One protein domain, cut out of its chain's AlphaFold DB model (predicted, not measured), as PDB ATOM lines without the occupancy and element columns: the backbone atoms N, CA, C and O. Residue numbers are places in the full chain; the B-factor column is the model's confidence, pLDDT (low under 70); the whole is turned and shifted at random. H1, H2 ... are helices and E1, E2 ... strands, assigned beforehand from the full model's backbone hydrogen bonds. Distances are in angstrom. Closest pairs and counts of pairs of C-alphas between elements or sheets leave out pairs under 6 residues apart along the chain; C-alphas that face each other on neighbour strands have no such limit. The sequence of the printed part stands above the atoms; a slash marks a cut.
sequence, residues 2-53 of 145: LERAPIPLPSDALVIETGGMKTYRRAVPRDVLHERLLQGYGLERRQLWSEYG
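Overview. This is residues 2 to 53 of the 145 residues of an uncharacterized protein of Rhodothermales bacterium (UniProt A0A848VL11). With little regular structure, this is a small, flat unit: a pair of parallel strands, E1 and E2, with one helix, H1, over one face. Residues 22 to 28 stick out, in the loop from E1 to H1. The printed part has 52 residues, with two named strands and one named helix in the order E1, H1, E2; these form a strand-helix-strand unit, two parallel neighbour strands with a helix between, and its crossover is right-handed. Mixed in class, with 20 residues in named elements, it is only just compact, close to loose: radius of gyration of the C-alphas 11.6 A, spans 33 by 27 by 14 A.

Along the chain. E1, residues 15 to 17, begins at C-alpha (206.911, 103.012, 188.775). H1, residues 30 to 41, is 16.2 A long. E2, residues 48 to 52, is 13.6 A long and ends at C-alpha (200.982, 115.678, 189.488).

Arrangement. E1 and E2 are parallel at 37 degrees; N 17 and O 49 are within hydrogen-bond range, 2.9 A. The closest C-alphas of H1 and E2, Leu 38 and Leu 48, are 7.2 A apart. E1 and H1 are near each other, with 7 pairs of C-alphas within 10 A. In H1 every O i to N i+4 pair is within hydrogen-bond range.

Size, cuts and confidence. The farthest C-alphas, Asp 12 and Arg 25, are 34.7 A apart. The printed part has no cut. The link E1 to H1 is long; residues 20 to 27 are under pLDDT 70.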
ATOM      1  N   LEU A   2     218.266 103.976 182.368       87.00
ATOM      2  CA  LEU A   2     217.810 103.369 181.106       87.00
ATOM      3  C   LEU A   2     218.542 103.853 179.843       87.00
ATOM      4  O   LEU A   2     218.579 103.142 178.849       87.00
ATOM      5  N   GLU A   3     219.177 105.028 179.881       84.56
ATOM      6  CA  GLU A   3     220.040 105.510 178.788       84.56
ATOM      7  C   GLU A   3     221.278 104.633 178.549       84.56
ATOM      8  O   GLU A   3     221.903 104.733 177.498       84.56
ATOM      9  N   ARG A   4     221.658 103.798 179.526       87.38
ATOM     10  CA  ARG A   4     222.817 102.903 179.424       87.38
ATOM     11  C   ARG A   4     222.418 101.494 178.996       87.38
ATOM     12  O   ARG A   4     223.091 100.915 178.153       87.38
ATOM     13  N   ALA A   5     221.365 100.944 179.599       91.12
ATOM     14  CA  ALA A   5     220.846  99.609 179.307       91.12
ATOM     15  C   ALA A   5     219.429  99.430 179.892       91.12
ATOM     16  O   ALA A   5     219.089 100.136 180.849       91.12
ATOM     17  N   PRO A   6     218.627  98.475 179.379       93.69
ATOM     18  CA  PRO A   6     217.402  98.015 180.036       93.69
ATOM     19  C   PRO A   6     217.685  97.435 181.428       93.69
ATOM     20  O   PRO A   6     218.712  96.789 181.641       93.69
ATOM     21  N   ILE A   7     216.771  97.655 182.372       95.94
ATOM     22  CA  ILE A   7     216.876  97.214 183.769       95.94
ATOM     23  C   ILE A   7     215.529  96.603 184.173       95.94
ATOM     24  O   ILE A   7     214.694  97.311 184.719       95.94
ATOM     25  N   PRO A   8     215.268  95.317 183.904       95.50
ATOM     26  CA  PRO A   8     214.008  94.697 184.301       95.50
ATOM     27  C   PRO A   8     213.770  94.832 185.811       95.50
ATOM     28  O   PRO A   8     214.662  94.540 186.610       95.50
ATOM     29  N   LEU A   9     212.578  95.286 186.194       96.62
ATOM     30  CA  LEU A   9     212.153  95.368 187.592       96.62
ATOM     31  C   LEU A   9     211.358  94.111 187.998       96.62
ATOM     32  O   LEU A   9     210.885  93.376 187.127       96.62
ATOM     33  N   PRO A  10     211.202  93.840 189.310       96.62
ATOM     34  CA  PRO A  10     210.295  92.802 189.798       96.62
ATOM     35  C   PRO A  10     208.876  92.949 189.231       96.62
ATOM     36  O   PRO A  10     208.410  94.058 188.973       96.62
ATOM     37  N   SER A  11     208.160  91.835 189.060       93.88
ATOM     38  CA  SER A  11     206.835  91.831 188.419       93.88
ATOM     39  C   SER A  11     205.748  92.560 189.216       93.88
ATOM     40  O   SER A  11     204.694  92.866 188.670       93.88
ATOM     41  N   ASP A  12     205.980  92.817 190.500       94.81
ATOM     42  CA  ASP A  12     205.120  93.580 191.408       94.81
ATOM     43  C   ASP A  12     205.562  95.044 191.567       94.81
ATOM     44  O   ASP A  12     204.942  95.800 192.315       94.81
ATOM     45  N   ALA A  13     206.606  95.472 190.850       96.38
ATOM     46  CA  ALA A  13     207.062  96.849 190.894       96.38
ATOM     47  C   ALA A  13     206.003  97.805 190.328       96.38
ATOM     48  O   ALA A  13     205.379  97.544 189.293       96.38
ATOM     49  N   LEU A  14     205.859  98.949 190.997       95.31
ATOM     50  CA  LEU A  14     205.133 100.111 190.508       95.31
ATOM     51  C   LEU A  14     206.128 101.247 190.292       95.31
ATOM     52  O   LEU A  14     206.875 101.607 191.202       95.31
ATOM     53  N   VAL A  15     206.128 101.820 189.093       94.94
ATOM     54  CA  VAL A  15     206.911 103.012 188.775       94.94
ATOM     55  C   VAL A  15     205.969 104.197 188.684       94.94
ATOM     56  O   VAL A  15     204.968 104.156 187.973       94.94
ATOM     57  N   ILE A  16     206.315 105.266 189.391       94.94
ATOM     58  CA  ILE A  16     205.622 106.545 189.312       94.94
ATOM     59  C   ILE A  16     206.595 107.535 188.685       94.94
ATOM     60  O   ILE A  16     207.671 107.783 189.231       94.94
ATOM     61  N   GLU A  17     206.248 108.053 187.511       92.38
ATOM     62  CA  GLU A  17     206.976 109.173 186.927       92.38
ATOM     63  C   GLU A  17     206.501 110.475 187.570       92.38
ATOM     64  O   GLU A  17     205.302 110.678 187.779       92.38
ATOM     65  N   THR A  18     207.460 111.316 187.947       88.81
ATOM     66  CA  THR A  18     207.213 112.565 188.660       88.81
ATOM     67  C   THR A  18     207.905 113.720 187.947       88.81
ATOM     68  O   THR A  18     208.977 113.575 187.350       88.81
ATOM     69  N   GLY A  19     207.300 114.902 188.062       74.38
ATOM     70  CA  GLY A  19     207.840 116.142 187.524       74.38
ATOM     71  C   GLY A  19     207.543 116.374 186.040       74.38
ATOM     72  O   GLY A  19     207.391 115.472 185.227       74.38
ATOM     73  N   GLY A  20     207.472 117.651 185.668       67.19
ATOM     74  CA  GLY A  20     207.494 118.070 184.269       67.19
ATOM     75  C   GLY A  20     208.929 118.252 183.784       67.19
ATOM     76  O   GLY A  20     209.822 118.566 184.575       67.19
ATOM     77  N   MET A  21     209.163 118.126 182.478       58.12
ATOM     78  CA  MET A  21     210.453 118.511 181.907       58.12
ATOM     79  C   MET A  21     210.703 119.995 182.147       58.12
ATOM     80  O   MET A  21     210.077 120.862 181.537       58.12
ATOM     81  N   LYS A  22     211.654 120.276 183.028       50.22
ATOM     82  CA  LYS A  22     212.178 121.612 183.263       50.22
ATOM     83  C   LYS A  22     213.498 121.697 182.484       50.22
ATOM     84  O   LYS A  22     214.383 120.863 182.658       50.22
ATOM     85  N   THR A  23     213.580 122.663 181.565       46.84
ATOM     86  CA  THR A  23     214.828 123.195 180.967       46.84
ATOM     87  C   THR A  23     215.662 122.372 179.959       46.84
ATOM     88  O   THR A  23     216.774 122.789 179.647       46.84
ATOM     89  N   TYR A  24     215.166 121.304 179.319       47.75
ATOM     90  CA  TYR A  24     215.924 120.652 178.224       47.75
ATOM     91  C   TYR A  24     215.544 121.133 176.813       47.75
ATOM     92  O   TYR A  24     214.370 121.274 176.485       47.75
ATOM     93  N   ARG A  25     216.556 121.298 175.937       53.75
ATOM     94  CA  ARG A  25     216.452 121.714 174.512       53.75
ATOM     95  C   ARG A  25     215.470 120.894 173.655       53.75
ATOM     96  O   ARG A  25     215.174 121.295 172.533       53.75
ATOM     97  N   ARG A  26     214.992 119.746 174.140       58.44
ATOM     98  CA  ARG A  26     214.020 118.894 173.451       58.44
ATOM     99  C   ARG A  26     213.028 118.324 174.457       58.44
ATOM    100  O   ARG A  26     213.383 117.449 175.240       58.44
ATOM    101  N   ALA A  27     211.787 118.793 174.392       69.19
ATOM    102  CA  ALA A  27     210.683 118.169 175.101       69.19
ATOM    103  C   ALA A  27     210.450 116.748 174.543       69.19
ATOM    104  O   ALA A  27     210.234 116.571 173.344       69.19
ATOM    105  N   VAL A  28     210.536 115.734 175.402       80.75
ATOM    106  CA  VAL A  28     210.079 114.363 175.166       80.75
ATOM    107  C   VAL A  28     208.575 114.285 175.463       80.75
ATOM    108  O   VAL A  28     208.172 114.506 176.605       80.75
ATOM    109  N   PRO A  29     207.729 113.975 174.471       83.31
ATOM    110  CA  PRO A  29     206.307 113.746 174.699       83.31
ATOM    111  C   PRO A  29     206.061 112.672 175.771       83.31
ATOM    112  O   PRO A  29     206.832 111.714 175.881       83.31
ATOM    113  N   ARG A  30     205.010 112.831 176.586       83.38
ATOM    114  CA  ARG A  30     204.730 111.936 177.725       83.38
ATOM    115  C   ARG A  30     204.556 110.483 177.287       83.38
ATOM    116  O   ARG A  30     205.094 109.585 177.921       83.38
ATOM    117  N   ASP A  31     203.836 110.255 176.200       86.88
ATOM    118  CA  ASP A  31     203.663 108.945 175.573       86.88
ATOM    119  C   ASP A  31     205.013 108.309 175.213       86.88
ATOM    120  O   ASP A  31     205.268 107.166 175.584       86.88
ATOM    121  N   VAL A  32     205.926 109.075 174.608       89.81
ATOM    122  CA  VAL A  32     207.282 108.608 174.272       89.81
ATOM    123  C   VAL A  32     208.095 108.283 175.527       89.81
ATOM    124  O   VAL A  32     208.823 107.290 175.545       89.81
ATOM    125  N   LEU A  33     207.989 109.098 176.582       89.69
ATOM    126  CA  LEU A  33     208.620 108.800 177.868       89.69
ATOM    127  C   LEU A  33     208.054 107.504 178.461       89.69
ATOM    128  O   LEU A  33     208.823 106.636 178.866       89.69
ATOM    129  N   HIS A  34     206.730 107.348 178.461       92.12
ATOM    130  CA  HIS A  34     206.074 106.167 179.006       92.12
ATOM    131  C   HIS A  34     206.487 104.899 178.254       92.12
ATOM    132  O   HIS A  34     206.826 103.914 178.898       92.12
ATOM    133  N   GLU A  35     206.541 104.920 176.917       93.06
ATOM    134  CA  GLU A  35     207.030 103.774 176.137       93.06
ATOM    135  C   GLU A  35     208.456 103.377 176.528       93.06
ATOM    136  O   GLU A  35     208.744 102.199 176.738       93.06
ATOM    137  N   ARG A  36     209.350 104.360 176.691       93.44
ATOM    138  CA  ARG A  36     210.736 104.101 177.109       93.44
ATOM    139  C   ARG A  36     210.814 103.487 178.502       93.44
ATOM    140  O   ARG A  36     211.631 102.596 178.713       93.44
ATOM    141  N   LEU A  37     209.996 103.959 179.439       94.06
ATOM    142  CA  LEU A  37     209.958 103.433 180.804       94.06
ATOM    143  C   LEU A  37     209.406 102.005 180.829       94.06
ATOM    144  O   LEU A  37     210.017 101.138 181.447       94.06
ATOM    145  N   LEU A  38     208.309 101.742 180.114       94.56
ATOM    146  CA  LEU A  38     207.707 100.409 180.034       94.56
ATOM    147  C   LEU A  38     208.672  99.391 179.425       94.56
ATOM    148  O   LEU A  38     208.916  98.342 180.016       94.56
ATOM    149  N   GLN A  39     209.277  99.720 178.282       95.44
ATOM    150  CA  GLN A  39     210.230  98.836 177.605       95.44
ATOM    151  C   GLN A  39     211.525  98.673 178.405       95.44
ATOM    152  O   GLN A  39     212.040  97.567 178.541       95.44
ATOM    153  N   GLY A  40     212.053  99.772 178.946       96.25
ATOM    154  CA  GLY A  40     213.320  99.776 179.663       96.25
ATOM    155  C   GLY A  40     213.270  99.019 180.987       96.25
ATOM    156  O   GLY A  40     214.251  98.364 181.335       96.25
ATOM    157  N   TYR A  41     212.144  99.083 181.700       96.81
ATOM    158  CA  TYR A  41     211.957  98.404 182.983       96.81
ATOM    159  C   TYR A  41     211.187  97.076 182.883       96.81
ATOM    160  O   TYR A  41     211.053  96.385 183.891       96.81
ATOM    161  N   GLY A  42     210.707  96.692 181.695       96.06
ATOM    162  CA  GLY A  42     209.940  95.457 181.495       96.06
ATOM    163  C   GLY A  42     208.574  95.470 182.188       96.06
ATOM    164  O   GLY A  42     208.167  94.464 182.759       96.06
ATOM    165  N   LEU A  43     207.891  96.617 182.171       95.06
ATOM    166  CA  LEU A  43     206.643  96.855 182.900       95.06
ATOM    167  C   LEU A  43     205.418  96.753 181.988       95.06
ATOM    168  O   LEU A  43     205.456  97.118 180.811       95.06
ATOM    169  N   GLU A  44     204.285  96.362 182.561       94.44
ATOM    170  CA  GLU A  44     202.980  96.494 181.918       94.44
ATOM    171  C   GLU A  44     202.401  97.899 182.137       94.44
ATOM    172  O   GLU A  44     202.702  98.572 183.122       94.44
ATOM    173  N   ARG A  45     201.506  98.357 181.247       92.56
ATOM    174  CA  ARG A  45     200.958  99.730 181.293       92.56
ATOM    175  C   ARG A  45     200.381 100.120 182.658       92.56
ATOM    176  O   ARG A  45     200.531 101.263 183.063       92.56
ATOM    177  N   ARG A  46     199.728  99.182 183.351       93.56
ATOM    178  CA  ARG A  46     199.110  99.401 184.672       93.56
ATOM    179  C   ARG A  46     200.120  99.667 185.798       93.56
ATOM    180  O   ARG A  46     199.722 100.109 186.870       93.56
ATOM    181  N   GLN A  47     201.395  99.349 185.564       95.00
ATOM    182  CA  GLN A  47     202.490  99.490 186.524       95.00
ATOM    183  C   GLN A  47     203.237 100.821 186.384       95.00
ATOM    184  O   GLN A  47     204.184 101.061 187.128       95.00
ATOM    185  N   LEU A  48     202.844 101.670 185.431       94.50
ATOM    186  CA  LEU A  48     203.429 102.989 185.232       94.50
ATOM    187  C   LEU A  48     202.380 104.067 185.488       94.50
ATOM    188  O   LEU A  48     201.442 104.226 184.704       94.50
ATOM    189  N   TRP A  49     202.554 104.801 186.579       95.38
ATOM    190  CA  TRP A  49     201.676 105.891 186.987       95.38
ATOM    191  C   TRP A  49     202.361 107.234 186.750       95.38
ATOM    192  O   TRP A  49     203.588 107.313 186.745       95.38
ATOM    193  N   SER A  50     201.568 108.290 186.595       94.19
ATOM    194  CA  SER A  50     202.061 109.671 186.617       94.19
ATOM    195  C   SER A  50     201.698 110.342 187.933       94.19
ATOM    196  O   SER A  50     200.593 110.146 188.438       94.19
ATOM    197  N   GLU A  51     202.576 111.193 188.445       95.12
ATOM    198  CA  GLU A  51     202.295 112.109 189.549       95.12
ATOM    199  C   GLU A  51     202.100 113.537 189.026       95.12
ATOM    200  O   GLU A  51     202.829 114.015 188.155       95.12
ATOM    201  N   TYR A  52     201.119 114.236 189.584       94.25
ATOM    202  CA  TYR A  52     200.982 115.678 189.488       94.25
ATOM    203  C   TYR A  52     201.157 116.297 190.875       94.25
ATOM    204  O   TYR A  52     200.518 115.887 191.846       94.25
ATOM    205  N   GLY A  53     202.005 117.317 190.938       93.69
ATOM    206  CA  GLY A  53     202.299 118.079 192.140       93.69
ATOM    207  C   GLY A  53     203.172 119.286 191.812       93.69
ATOM    208  O   GLY A  53     203.703 119.426 190.705       93.69
TER     209      GLY A  53